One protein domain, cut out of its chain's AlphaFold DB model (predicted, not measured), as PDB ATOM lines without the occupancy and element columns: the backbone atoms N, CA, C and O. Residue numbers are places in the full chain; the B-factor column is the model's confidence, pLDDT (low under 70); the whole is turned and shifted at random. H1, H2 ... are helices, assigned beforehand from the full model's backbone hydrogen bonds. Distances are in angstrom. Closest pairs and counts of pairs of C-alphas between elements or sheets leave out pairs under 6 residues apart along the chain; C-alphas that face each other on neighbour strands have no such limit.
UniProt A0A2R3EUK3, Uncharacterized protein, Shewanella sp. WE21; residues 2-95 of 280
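AT A GLANCE: This is residues 2 to 95 of the 280 residues of an uncharacterized protein of Shewanella sp. WE21 (UniProt A0A2R3EUK3). The model is an elongated helical hairpin: two long helices, H2 and H3, lie side by side and run opposite ways, and a shorter helix, H1, packs at a slant on the first part of H3, near the end where H2 and H3 are joined. At the other end of the hairpin, the chain goes on past H3 into the tiny helix H4, and the last residues, 85 to 95, fold back from there. The printed part has 94 residues with four named helices, in the order H1, H2, H3, H4, and no named strand; its class is all helix. It is only just loose, close to compact, with a radius of gyration of the C-alphas of 15.3 A, and the C-alphas span 48 by 27 by 21 A.

HOW THE PARTS SIT: H1, residues 4 to 13, touches H3, residues 52 to 74, at a steep tilt of 50 degrees, the same way; their closest C-alphas, those of Glu 9 and Asn 56, are 6.1 A apart. H3 touches H1 with residues 52 to 60 alone. H1 is close to but not clearly touching H2, residues 29 to 47: their closest C-alphas, those of Tyr 6 and Arg 42, are 7.0 A apart, and the two helices run opposite ways at a steep tilt of 47 degrees. H2 and H3 touch and form a helical hairpin, at a shallow tilt of 28 degrees, opposite ways; their closest C-alphas, those of Ser 45 and Tyr 55, are 6.9 A apart. H4, residues 81 to 84, is apart from H1, H2 and H3. Every backbone O i to N i+4 pair is within hydrogen-bond range in H1 and H2, and 18 of 19 are in H3; H4 is too short for such a pair, but its one O i to N i+3 pair is within range.

IN THESE COORDINATES: H1 begins at C-alpha 4, at (73.354, 96.995, -14.967), and is 14.5 A long from first to last C-alpha. H2 measures 27.1 A and begins at C-alpha 29, at (62.210, 73.164, -15.773). H3, the longest helix with 23 residues, measures 33.0 A and ends at C-alpha 74, at (49.297, 71.888, -19.153). H4 has four residues and measures 5.0 A.

THE WHOLE: The two C-alphas farthest apart are those of Asp 2 and Asp 81, at 48.3 A. The printed part runs from residue 2 to 95 with no cut. The link from H1 to H2, residues 14 to 28, is long; that from H2 to H3 is tight, with 4 residues, and that from H3 to H4 is short, with 6. The mean pLDDT of the printed part is 88.9, and residues 24 to 25 and 94 to 95 are under 70.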
ATOM      1  N   ASP A   2      77.247  98.331 -20.890       84.06
ATOM      2  CA  ASP A   2      76.881  98.083 -19.492       84.06
ATOM      3  C   ASP A   2      75.620  97.207 -19.435       84.06
ATOM      4  O   ASP A   2      74.729  97.353 -20.272       84.06
ATOM      5  N   ILE A   3      75.585  96.282 -18.482       91.31
ATOM      6  CA  ILE A   3      74.499  95.326 -18.250       91.31
ATOM      7  C   ILE A   3      73.600  95.755 -17.081       91.31
ATOM      8  O   ILE A   3      72.444  95.340 -17.027       91.31
ATOM      9  N   ALA A   4      74.092  96.604 -16.169       92.12
ATOM     10  CA  ALA A   4      73.354  96.995 -14.967       92.12
ATOM     11  C   ALA A   4      71.969  97.615 -15.265       92.12
ATOM     12  O   ALA A   4      71.004  97.147 -14.664       92.12
ATOM     13  N   PRO A   5      71.797  98.530 -16.247       90.31
ATOM     14  CA  PRO A   5      70.481  99.115 -16.533       90.31
ATOM     15  C   PRO A   5      69.437  98.099 -17.028       90.31
ATOM     16  O   PRO A   5      68.242  98.290 -16.836       90.31
ATOM     17  N   TYR A   6      69.871  96.999 -17.654       91.81
ATOM     18  CA  TYR A   6      68.975  95.925 -18.096       91.81
ATOM     19  C   TYR A   6      68.523  95.055 -16.911       91.81
ATOM     20  O   TYR A   6      67.356  94.683 -16.822       91.81
ATOM     21  N   LEU A   7      69.433  94.788 -15.968       92.25
ATOM     22  CA  LEU A   7      69.130  94.067 -14.728       92.25
ATOM     23  C   LEU A   7      68.216  94.880 -13.794       92.25
ATOM     24  O   LEU A   7      67.381  94.302 -13.105       92.25
ATOM     25  N   GLU A   8      68.337  96.210 -13.797       92.31
ATOM     26  CA  GLU A   8      67.442  97.113 -13.062       92.31
ATOM     27  C   GLU A   8      66.003  97.071 -13.615       92.31
ATOM     28  O   GLU A   8      65.064  96.919 -12.833       92.31
ATOM     29  N   GLU A   9      65.809  97.100 -14.941       92.44
ATOM     30  CA  GLU A   9      64.478  96.918 -15.554       92.44
ATOM     31  C   GLU A   9      63.900  95.515 -15.278       92.44
ATOM     32  O   GLU A   9      62.721  95.394 -14.948       92.44
ATOM     33  N   GLU A  10      64.703  94.445 -15.355       92.44
ATOM     34  CA  GLU A  10      64.253  93.094 -14.969       92.44
ATOM     35  C   GLU A  10      63.763  93.059 -13.520       92.44
ATOM     36  O   GLU A  10      62.638  92.631 -13.253       92.44
ATOM     37  N   GLN A  11      64.561  93.578 -12.585       92.88
ATOM     38  CA  GLN A  11      64.199  93.614 -11.171       92.88
ATOM     39  C   GLN A  11      62.952  94.481 -10.906       92.88
ATOM     40  O   GLN A  11      62.186  94.167  -9.992       92.88
ATOM     41  N   GLN A  12      62.729  95.535 -11.698       93.19
ATOM     42  CA  GLN A  12      61.572  96.427 -11.584       93.19
ATOM     43  C   GLN A  12      60.272  95.809 -12.127       93.19
ATOM     44  O   GLN A  12      59.230  95.944 -11.486       93.19
ATOM     45  N   TRP A  13      60.310  95.155 -13.294       91.31
ATOM     46  CA  TRP A  13      59.102  94.696 -14.004       91.31
ATOM     47  C   TRP A  13      58.784  93.208 -13.817       91.31
ATOM     48  O   TRP A  13      57.621  92.815 -13.913       91.31
ATOM     49  N   LEU A  14      59.791  92.380 -13.534       91.06
ATOM     50  CA  LEU A  14      59.638  90.940 -13.290       91.06
ATOM     51  C   LEU A  14      59.688  90.613 -11.789       91.06
ATOM     52  O   LEU A  14      59.099  89.625 -11.348       91.06
ATOM     53  N   GLY A  15      60.339  91.453 -10.977       91.88
ATOM     54  CA  GLY A  15      60.448  91.250  -9.534       91.88
ATOM     55  C   GLY A  15      61.302  90.025  -9.210       91.88
ATOM     56  O   GLY A  15      62.491  90.002  -9.512       91.88
ATOM     57  N   ASN A  16      60.696  89.002  -8.607       88.06
ATOM     58  CA  ASN A  16      61.361  87.723  -8.330       88.06
ATOM     59  C   ASN A  16      61.210  86.704  -9.479       88.06
ATOM     60  O   ASN A  16      61.625  85.561  -9.321       88.06
ATOM     61  N   TRP A  17      60.579  87.067 -10.602       91.06
ATOM     62  CA  TRP A  17      60.316  86.143 -11.709       91.06
ATOM     63  C   TRP A  17      61.549  85.970 -12.623       91.06
ATOM     64  O   TRP A  17      62.114  86.977 -13.053       91.06
ATOM     65  N   PRO A  18      61.936  84.733 -12.996       89.00
ATOM     66  CA  PRO A  18      61.391  83.458 -12.531       89.00
ATOM     67  C   PRO A  18      61.888  83.096 -11.124       89.00
ATOM     68  O   PRO A  18      63.083  83.166 -10.837       89.00
ATOM     69  N   GLU A  19      60.975  82.644 -10.266       88.44
ATOM     70  CA  GLU A  19      61.298  82.311  -8.876       88.44
ATOM     71  C   GLU A  19      62.189  81.061  -8.802       88.44
ATOM     72  O   GLU A  19      61.848  80.008  -9.356       88.44
ATOM     73  N   GLU A  20      63.350  81.174  -8.142       87.81
ATOM     74  CA  GLU A  20      64.224  80.020  -7.915       87.81
ATOM     75  C   GLU A  20      63.624  79.142  -6.805       87.81
ATOM     76  O   GLU A  20      63.485  79.616  -5.677       87.81
ATOM     77  N   PRO A  21      63.292  77.867  -7.077       86.31
ATOM     78  CA  PRO A  21      62.707  76.998  -6.063       86.31
ATOM     79  C   PRO A  21      63.722  76.657  -4.966       86.31
ATOM     80  O   PRO A  21      64.934  76.656  -5.199       86.31
ATOM     81  N   GLU A  22      63.239  76.327  -3.768       81.31
ATOM     82  CA  GLU A  22      64.108  76.079  -2.610       81.31
ATOM     83  C   GLU A  22      64.944  74.793  -2.758       81.31
ATOM     84  O   GLU A  22      66.159  74.815  -2.540       81.31
ATOM     85  N   ASP A  23      64.336  73.678  -3.184       78.50
ATOM     86  CA  ASP A  23      65.054  72.406  -3.341       78.50
ATOM     87  C   ASP A  23      65.851  72.358  -4.660       78.50
ATOM     88  O   ASP A  23      65.367  72.694  -5.746       78.50
ATOM     89  N   ARG A  24      67.120  71.952  -4.570       62.28
ATOM     90  CA  ARG A  24      68.053  71.783  -5.695       62.28
ATOM     91  C   ARG A  24      67.928  70.433  -6.405       62.28
ATOM     92  O   ARG A  24      68.573  70.257  -7.435       62.28
ATOM     93  N   TRP A  25      67.122  69.513  -5.878       61.84
ATOM     94  CA  TRP A  25      66.963  68.146  -6.383       61.84
ATOM     95  C   TRP A  25      65.603  67.876  -7.052       61.84
ATOM     96  O   TRP A  25      65.441  66.829  -7.679       61.84
ATOM     97  N   GLU A  26      64.647  68.802  -6.950       70.31
ATOM     98  CA  GLU A  26      63.332  68.711  -7.602       70.31
ATOM     99  C   GLU A  26      63.338  69.161  -9.079       70.31
ATOM    100  O   GLU A  26      64.360  69.556  -9.646       70.31
ATOM    101  N   ASN A  27      62.165  69.107  -9.723       78.56
ATOM    102  CA  ASN A  27      61.956  69.693 -11.042       78.56
ATOM    103  C   ASN A  27      62.191  71.218 -11.002       78.56
ATOM    104  O   ASN A  27      61.627  71.917 -10.168       78.56
ATOM    105  N   ARG A  28      63.001  71.735 -11.934       88.19
ATOM    106  CA  ARG A  28      63.323  73.169 -12.091       88.19
ATOM    107  C   ARG A  28      63.134  73.663 -13.531       88.19
ATOM    108  O   ARG A  28      63.781  74.624 -13.954       88.19
ATOM    109  N   GLN A  29      62.330  72.956 -14.326       89.12
ATOM    110  CA  GLN A  29      62.210  73.164 -15.773       89.12
ATOM    111  C   GLN A  29      61.725  74.580 -16.126       89.12
ATOM    112  O   GLN A  29      62.303  75.208 -17.009       89.12
ATOM    113  N   TYR A  30      60.712  75.089 -15.420       92.38
ATOM    114  CA  TYR A  30      60.159  76.434 -15.605       92.38
ATOM    115  C   TYR A  30      61.213  77.515 -15.340       92.38
ATOM    116  O   TYR A  30      61.559  78.251 -16.264       92.38
ATOM    117  N   TYR A  31      61.804  77.538 -14.137       93.75
ATOM    118  CA  TYR A  31      62.894  78.456 -13.789       93.75
ATOM    119  C   TYR A  31      64.048  78.410 -14.799       93.75
ATOM    120  O   TYR A  31      64.509  79.451 -15.268       93.75
ATOM    121  N   SER A  32      64.496  77.209 -15.176       92.19
ATOM    122  CA  SER A  32      65.650  77.038 -16.069       92.19
ATOM    123  C   SER A  32      65.383  77.585 -17.475       92.19
ATOM    124  O   SER A  32      66.234  78.279 -18.030       92.19
ATOM    125  N   LEU A  33      64.197  77.322 -18.035       94.25
ATOM    126  CA  LEU A  33      63.809  77.819 -19.359       94.25
ATOM    127  C   LEU A  33      63.548  79.331 -19.356       94.25
ATOM    128  O   LEU A  33      63.959  80.013 -20.291       94.25
ATOM    129  N   ALA A  34      62.916  79.865 -18.306       95.62
ATOM    130  CA  ALA A  34      62.676  81.301 -18.160       95.62
ATOM    131  C   ALA A  34      63.994  82.078 -18.020       95.62
ATOM    132  O   ALA A  34      64.156  83.155 -18.594       95.62
ATOM    133  N   LYS A  35      64.972  81.503 -17.313       95.12
ATOM    134  CA  LYS A  35      66.315  82.068 -17.178       95.12
ATOM    135  C   LYS A  35      67.093  82.054 -18.495       95.12
ATOM    136  O   LYS A  35      67.598  83.100 -18.890       95.12
ATOM    137  N   GLU A  36      67.109  80.924 -19.213       94.75
ATOM    138  CA  GLU A  36      67.692  80.825 -20.566       94.75
ATOM    139  C   GLU A  36      67.044  81.847 -21.521       94.75
ATOM    140  O   GLU A  36      67.729  82.489 -22.317       94.75
ATOM    141  N   MET A  37      65.723  82.037 -21.412       95.62
ATOM    142  CA  MET A  37      64.964  83.022 -22.183       95.62
ATOM    143  C   MET A  37      65.416  84.456 -21.886       95.62
ATOM    144  O   MET A  37      65.718  85.188 -22.830       95.62
ATOM    145  N   LEU A  38      65.474  84.853 -20.608       95.25
ATOM    146  CA  LEU A  38      65.883  86.197 -20.184       95.25
ATOM    147  C   LEU A  38      67.342  86.499 -20.534       95.25
ATOM    148  O   LEU A  38      67.624  87.577 -21.051       95.25
ATOM    149  N   GLU A  39      68.258  85.553 -20.316       93.00
ATOM    150  CA  GLU A  39      69.679  85.705 -20.651       93.00
ATOM    151  C   GLU A  39      69.859  86.003 -22.151       93.00
ATOM    152  O   GLU A  39      70.408  87.047 -22.511       93.00
ATOM    153  N   ASN A  40      69.270  85.185 -23.028       91.75
ATOM    154  CA  ASN A  40      69.312  85.400 -24.478       91.75
ATOM    155  C   ASN A  40      68.519  86.653 -24.941       91.75
ATOM    156  O   ASN A  40      68.873  87.265 -25.951       91.75
ATOM    157  N   LEU A  41      67.450  87.051 -24.241       94.19
ATOM    158  CA  LEU A  41      66.675  88.261 -24.559       94.19
ATOM    159  C   LEU A  41      67.475  89.530 -24.223       94.19
ATOM    160  O   LEU A  41      67.514  90.462 -25.035       94.19
ATOM    161  N   ARG A  42      68.152  89.539 -23.068       94.25
ATOM    162  CA  ARG A  42      69.071  90.593 -22.624       94.25
ATOM    163  C   ARG A  42      70.241  90.756 -23.581       94.25
ATOM    164  O   ARG A  42      70.447  91.858 -24.084       94.25
ATOM    165  N   GLU A  43      70.955  89.670 -23.875       92.12
ATOM    166  CA  GLU A  43      72.123  89.678 -24.764       92.12
ATOM    167  C   GLU A  43      71.785  90.297 -26.125       92.12
ATOM    168  O   GLU A  43      72.394  91.293 -26.510       92.12
ATOM    169  N   ARG A  44      70.733  89.810 -26.797       91.19
ATOM    170  CA  ARG A  44      70.300  90.366 -28.090       91.19
ATOM    171  C   ARG A  44      69.828  91.810 -28.003       91.19
ATOM    172  O   ARG A  44      70.049  92.581 -28.927       91.19
ATOM    173  N   SER A  45      69.166  92.196 -26.916       93.44
ATOM    174  CA  SER A  45      68.702  93.577 -26.737       93.44
ATOM    175  C   SER A  45      69.874  94.548 -26.563       93.44
ATOM    176  O   SER A  45      69.844  95.646 -27.119       93.44
ATOM    177  N   MET A  46      70.940  94.108 -25.887       92.06
ATOM    178  CA  MET A  46      72.213  94.825 -25.835       92.06
ATOM    179  C   MET A  46      72.904  94.849 -27.208       92.06
ATOM    180  O   MET A  46      73.339  95.914 -27.630       92.06
ATOM    181  N   GLU A  47      72.982  93.728 -27.936       91.81
ATOM    182  CA  GLU A  47      73.573  93.667 -29.290       91.81
ATOM    183  C   GLU A  47      72.851  94.568 -30.308       91.81
ATOM    184  O   GLU A  47      73.500  95.237 -31.112       91.81
ATOM    185  N   GLU A  48      71.520  94.623 -30.249       91.75
ATOM    186  CA  GLU A  48      70.674  95.505 -31.065       91.75
ATOM    187  C   GLU A  48      70.724  96.979 -30.616       91.75
ATOM    188  O   GLU A  48      70.242  97.854 -31.337       91.75
ATOM    189  N   GLY A  49      71.314  97.274 -29.450       91.50
ATOM    190  CA  GLY A  49      71.515  98.632 -28.941       91.50
ATOM    191  C   GLY A  49      70.225  99.364 -28.557       91.50
ATOM    192  O   GLY A  49      70.141 100.580 -28.742       91.50
ATOM    193  N   ILE A  50      69.208  98.647 -28.067       92.88
ATOM    194  CA  ILE A  50      67.917  99.256 -27.704       92.88
ATOM    195  C   ILE A  50      68.011 100.083 -26.407       92.88
ATOM    196  O   ILE A  50      68.954  99.950 -25.628       92.88
ATOM    197  N   SER A  51      67.020 100.943 -26.151       93.06
ATOM    198  CA  SER A  51      66.876 101.612 -24.851       93.06
ATOM    199  C   SER A  51      66.272 100.679 -23.796       93.06
ATOM    200  O   SER A  51      65.523  99.757 -24.122       93.06
ATOM    201  N   THR A  52      66.523 100.966 -22.518       90.25
ATOM    202  CA  THR A  52      65.864 100.293 -21.384       90.25
ATOM    203  C   THR A  52      64.335 100.440 -21.445       90.25
ATOM    204  O   THR A  52      63.618  99.455 -21.282       90.25
ATOM    205  N   ASP A  53      63.837 101.610 -21.870       89.19
ATOM    206  CA  ASP A  53      62.410 101.860 -22.153       89.19
ATOM    207  C   ASP A  53      61.805 100.922 -23.217       89.19
ATOM    208  O   ASP A  53      60.605 100.649 -23.211       89.19
ATOM    209  N   ALA A  54      62.612 100.454 -24.176       92.25
ATOM    210  CA  ALA A  54      62.191  99.474 -25.178       92.25
ATOM    211  C   ALA A  54      62.405  98.031 -24.688       92.25
ATOM    212  O   ALA A  54      61.708  97.115 -25.128       92.25
ATOM    213  N   TYR A  55      63.353  97.823 -23.773       94.31
ATOM    214  CA  TYR A  55      63.634  96.537 -23.147       94.31
ATOM    215  C   TYR A  55      62.509  96.093 -22.207       94.31
ATOM    216  O   TYR A  55      62.097  94.935 -22.293       94.31
ATOM    217  N   ASN A  56      61.937  96.994 -21.394       92.19
ATOM    218  CA  ASN A  56      60.838  96.626 -20.491       92.19
ATOM    219  C   ASN A  56      59.604  96.075 -21.238       92.19
ATOM    220  O   ASN A  56      59.022  95.065 -20.833       92.19
ATOM    221  N   GLN A  57      59.287  96.633 -22.409       92.75
ATOM    222  CA  GLN A  57      58.235  96.128 -23.298       92.75
ATOM    223  C   GLN A  57      58.548  94.720 -23.835       92.75
ATOM    224  O   GLN A  57      57.642  93.894 -23.971       92.75
ATOM    225  N   ARG A  58      59.826  94.418 -24.115       93.94
ATOM    226  CA  ARG A  58      60.266  93.088 -24.573       93.94
ATOM    227  C   ARG A  58      60.198  92.038 -23.473       93.94
ATOM    228  O   ARG A  58      59.666  90.964 -23.736       93.94
ATOM    229  N   ILE A  59      60.718  92.319 -22.276       94.75
ATOM    230  CA  ILE A  59      60.704  91.344 -21.169       94.75
ATOM    231  C   ILE A  59      59.281  91.059 -20.689       94.75
ATOM    232  O   ILE A  59      58.964  89.900 -20.441       94.75
ATOM    233  N   THR A  60      58.408  92.072 -20.659       93.69
ATOM    234  CA  THR A  60      56.995  91.893 -20.287       93.69
ATOM    235  C   THR A  60      56.294  90.991 -21.300       93.69
ATOM    236  O   THR A  60      55.823  89.919 -20.931       93.69
ATOM    237  N   LYS A  61      56.354  91.323 -22.602       95.00
ATOM    238  CA  LYS A  61      55.755  90.481 -23.652       95.00
ATOM    239  C   LYS A  61      56.342  89.062 -23.673       95.00
ATOM    240  O   LYS A  61      55.616  88.101 -23.903       95.00
ATOM    241  N   ALA A  62      57.653  88.914 -23.469       95.19
ATOM    242  CA  ALA A  62      58.292  87.602 -23.449       95.19
ATOM    243  C   ALA A  62      57.814  86.750 -22.270       95.19
ATOM    244  O   ALA A  62      57.528  85.573 -22.467       95.19
ATOM    245  N   ARG A  63      57.674  87.346 -21.078       95.81
ATOM    246  CA  ARG A  63      57.049  86.689 -19.931       95.81
ATOM    247  C   ARG A  63      55.609  86.284 -20.243       95.81
ATOM    248  O   ARG A  63      55.286  85.119 -20.058       95.81
ATOM    249  N   ASP A  64      54.780  87.202 -20.744       95.81
ATOM    250  CA  ASP A  64      53.362  86.930 -21.022       95.81
ATOM    251  C   ASP A  64      53.202  85.721 -21.961       95.81
ATOM    252  O   ASP A  64      52.469  84.783 -21.659       95.81
ATOM    253  N   VAL A  65      53.965  85.685 -23.062       96.38
ATOM    254  CA  VAL A  65      53.967  84.559 -24.014       96.38
ATOM    255  C   VAL A  65      54.517  83.274 -23.376       96.38
ATOM    256  O   VAL A  65      54.007  82.189 -23.638       96.38
ATOM    257  N   PHE A  66      55.542  83.360 -22.528       96.19
ATOM    258  CA  PHE A  66      56.131  82.200 -21.848       96.19
ATOM    259  C   PHE A  66      55.170  81.572 -20.819       96.19
ATOM    260  O   PHE A  66      55.012  80.348 -20.788       96.19
ATOM    261  N   ASP A  67      54.488  82.403 -20.031       94.75
ATOM    262  CA  ASP A  67      53.484  81.987 -19.049       94.75
ATOM    263  C   ASP A  67      52.217  81.448 -19.753       94.75
ATOM    264  O   ASP A  67      51.707  80.391 -19.369       94.75
ATOM    265  N   ASN A  68      51.774  82.072 -20.856       95.31
ATOM    266  CA  ASN A  68      50.697  81.550 -21.709       95.31
ATOM    267  C   ASN A  68      51.035  80.165 -22.286       95.31
ATOM    268  O   ASN A  68      50.216  79.248 -22.206       95.31
ATOM    269  N   LEU A  69      52.242  79.985 -22.843       95.19
ATOM    270  CA  LEU A  69      52.692  78.697 -23.384       95.19
ATOM    271  C   LEU A  69      52.615  77.598 -22.317       95.19
ATOM    272  O   LEU A  69      52.030  76.547 -22.581       95.19
ATOM    273  N   ARG A  70      53.119  77.847 -21.097       92.81
ATOM    274  CA  ARG A  70      52.958  76.924 -19.956       92.81
ATOM    275  C   ARG A  70      51.479  76.619 -19.683       92.81
ATOM    276  O   ARG A  70      51.140  75.458 -19.457       92.81
ATOM    277  N   GLY A  71      50.602  77.620 -19.727       91.19
ATOM    278  CA  GLY A  71      49.155  77.445 -19.565       91.19
ATOM    279  C   GLY A  71      48.552  76.480 -20.594       91.19
ATOM    280  O   GLY A  71      47.955  75.467 -20.221       91.19
ATOM    281  N   TRP A  72      48.759  76.735 -21.890       92.25
ATOM    282  CA  TRP A  72      48.197  75.919 -22.977       92.25
ATOM    283  C   TRP A  72      48.759  74.489 -23.025       92.25
ATOM    284  O   TRP A  72      48.032  73.553 -23.377       92.25
ATOM    285  N   LEU A  73      50.025  74.313 -22.629       90.81
ATOM    286  CA  LEU A  73      50.712  73.021 -22.550       90.81
ATOM    287  C   LEU A  73      50.189  72.095 -21.441       90.81
ATOM    288  O   LEU A  73      50.337  70.878 -21.561       90.81
ATOM    289  N   ASN A  74      49.637  72.653 -20.359       87.12
ATOM    290  CA  ASN A  74      49.297  71.888 -19.153       87.12
ATOM    291  C   ASN A  74      47.808  71.900 -18.792       87.12
ATOM    292  O   ASN A  74      47.350  70.936 -18.189       87.12
ATOM    293  N   ASN A  75      47.051  72.940 -19.167       87.12
ATOM    294  CA  ASN A  75      45.588  72.990 -19.054       87.12
ATOM    295  C   ASN A  75      45.061  72.490 -17.687       87.12
ATOM    296  O   ASN A  75      44.291  71.530 -17.592       87.12
ATOM    297  N   GLU A  76      45.523  73.148 -16.621       83.75
ATOM    298  CA  GLU A  76      45.331  72.751 -15.217       83.75
ATOM    299  C   GLU A  76      43.848  72.579 -14.825       83.75
ATOM    300  O   GLU A  76      43.508  71.726 -13.997       83.75
ATOM    301  N   GLU A  77      42.940  73.312 -15.482       85.62
ATOM    302  CA  GLU A  77      41.487  73.164 -15.324       85.62
ATOM    303  C   GLU A  77      40.988  71.752 -15.668       85.62
ATOM    304  O   GLU A  77      40.103  71.228 -14.987       85.62
ATOM    305  N   LYS A  78      41.559  71.119 -16.704       86.31
ATOM    306  CA  LYS A  78      41.162  69.784 -17.186       86.31
ATOM    307  C   LYS A  78      42.022  68.646 -16.629       86.31
ATOM    308  O   LYS A  78      41.754  67.493 -16.961       86.31
ATOM    309  N   MET A  79      43.018  68.933 -15.787       86.38
ATOM    310  CA  MET A  79      43.798  67.887 -15.121       86.38
ATOM    311  C   MET A  79      42.950  67.100 -14.115       86.38
ATOM    312  O   MET A  79      42.220  67.680 -13.301       86.38
ATOM    313  N   THR A  80      43.105  65.775 -14.130       84.75
ATOM    314  CA  THR A  80      42.566  64.884 -13.092       84.75
ATOM    315  C   THR A  80      43.316  65.069 -11.771       84.75
ATOM    316  O   THR A  80      44.436  65.582 -11.748       84.75
ATOM    317  N   ASP A  81      42.730  64.647 -10.650       85.75
ATOM    318  CA  ASP A  81      43.350  64.833  -9.328       85.75
ATOM    319  C   ASP A  81      44.739  64.171  -9.252       85.75
ATOM    320  O   ASP A  81      45.690  64.771  -8.764       85.75
ATOM    321  N   LYS A  82      44.901  62.997  -9.876       82.38
ATOM    322  CA  LYS A  82      46.191  62.299 -10.014       82.38
ATOM    323  C   LYS A  82      47.207  63.056 -10.885       82.38
ATOM    324  O   LYS A  82      48.416  62.961 -10.667       82.38
ATOM    325  N   GLN A  83      46.744  63.782 -11.902       82.31
ATOM    326  CA  GLN A  83      47.609  64.651 -12.705       82.31
ATOM    327  C   GLN A  83      48.059  65.865 -11.884       82.31
ATOM    328  O   GLN A  83      49.233  66.209 -11.928       82.31
ATOM    329  N   LYS A  84      47.178  66.425 -11.045       84.81
ATOM    330  CA  LYS A  84      47.510  67.498 -10.089       84.81
ATOM    331  C   LYS A  84      48.478  67.026  -8.996       84.81
ATOM    332  O   LYS A  84      49.416  67.744  -8.691       84.81
ATOM    333  N   GLU A  85      48.348  65.792  -8.500       83.06
ATOM    334  CA  GLU A  85      49.330  65.149  -7.599       83.06
ATOM    335  C   GLU A  85      50.736  64.991  -8.214       83.06
ATOM    336  O   GLU A  85      51.708  64.818  -7.481       83.06
ATOM    337  N   THR A  86      50.860  65.012  -9.548       76.50
ATOM    338  CA  THR A  86      52.150  64.927 -10.263       76.50
ATOM    339  C   THR A  86      52.579  66.237 -10.925       76.50
ATOM    340  O   THR A  86      53.681  66.306 -11.471       76.50
ATOM    341  N   PHE A  87      51.756  67.283 -10.847       82.00
ATOM    342  CA  PHE A  87      52.088  68.614 -11.327       82.00
ATOM    343  C   PHE A  87      52.746  69.427 -10.207       82.00
ATOM    344  O   PHE A  87      52.236  69.520  -9.096       82.00
ATOM    345  N   ASN A  88      53.896  70.017 -10.514       83.81
ATOM    346  CA  ASN A  88      54.626  70.951  -9.654       83.81
ATOM    347  C   ASN A  88      54.716  72.277 -10.416       83.81
ATOM    348  O   ASN A  88      54.936  72.244 -11.629       83.81
ATOM    349  N   ASP A  89      54.591  73.418  -9.738       85.50
ATOM    350  CA  ASP A  89      54.596  74.741 -10.373       85.50
ATOM    351  C   ASP A  89      55.823  74.985 -11.268       85.50
ATOM    352  O   ASP A  89      55.698  75.576 -12.344       85.50
ATOM    353  N   GLN A  90      56.977  74.424 -10.886       88.62
ATOM    354  CA  GLN A  90      58.240  74.453 -11.633       88.62
ATOM    355  C   GLN A  90      58.270  73.556 -12.885       88.62
ATOM    356  O   GLN A  90      59.289  73.465 -13.577       88.62
ATOM    357  N   THR A  91      57.165  72.895 -13.213       86.94
ATOM    358  CA  THR A  91      56.976  72.176 -14.473       86.94
ATOM    359  C   THR A  91      56.614  73.180 -15.560       86.94
ATOM    360  O   THR A  91      55.556  73.802 -15.507       86.94
ATOM    361  N   PHE A  92      57.468  73.326 -16.576       88.44
ATOM    362  CA  PHE A  92      57.066  74.046 -17.786       88.44
ATOM    363  C   PHE A  92      56.117  73.175 -18.607       88.44
ATOM    364  O   PHE A  92      55.072  73.659 -19.024       88.44
ATOM    365  N   TRP A  93      56.462  71.894 -18.806       85.50
ATOM    366  CA  TRP A  93      55.565  70.852 -19.317       85.50
ATOM    367  C   TRP A  93      56.215  69.451 -19.320       85.50
ATOM    368  O   TRP A  93      57.413  69.282 -19.572       85.50
ATOM    369  N   TYR A  94      55.399  68.428 -19.059       68.00
ATOM    370  CA  TYR A  94      55.820  67.081 -18.667       68.00
ATOM    371  C   TYR A  94      55.811  66.078 -19.849       68.00
ATOM    372  O   TYR A  94      54.956  65.201 -19.954       68.00
ATOM    373  N   HIS A  95      56.778  66.210 -20.767       62.75
ATOM    374  CA  HIS A  95      56.984  65.316 -21.930       62.75
ATOM    375  C   HIS A  95      57.494  63.904 -21.500       62.75
ATOM    376  O   HIS A  95      58.019  63.694 -20.404       62.75
TER     377      HIS A  95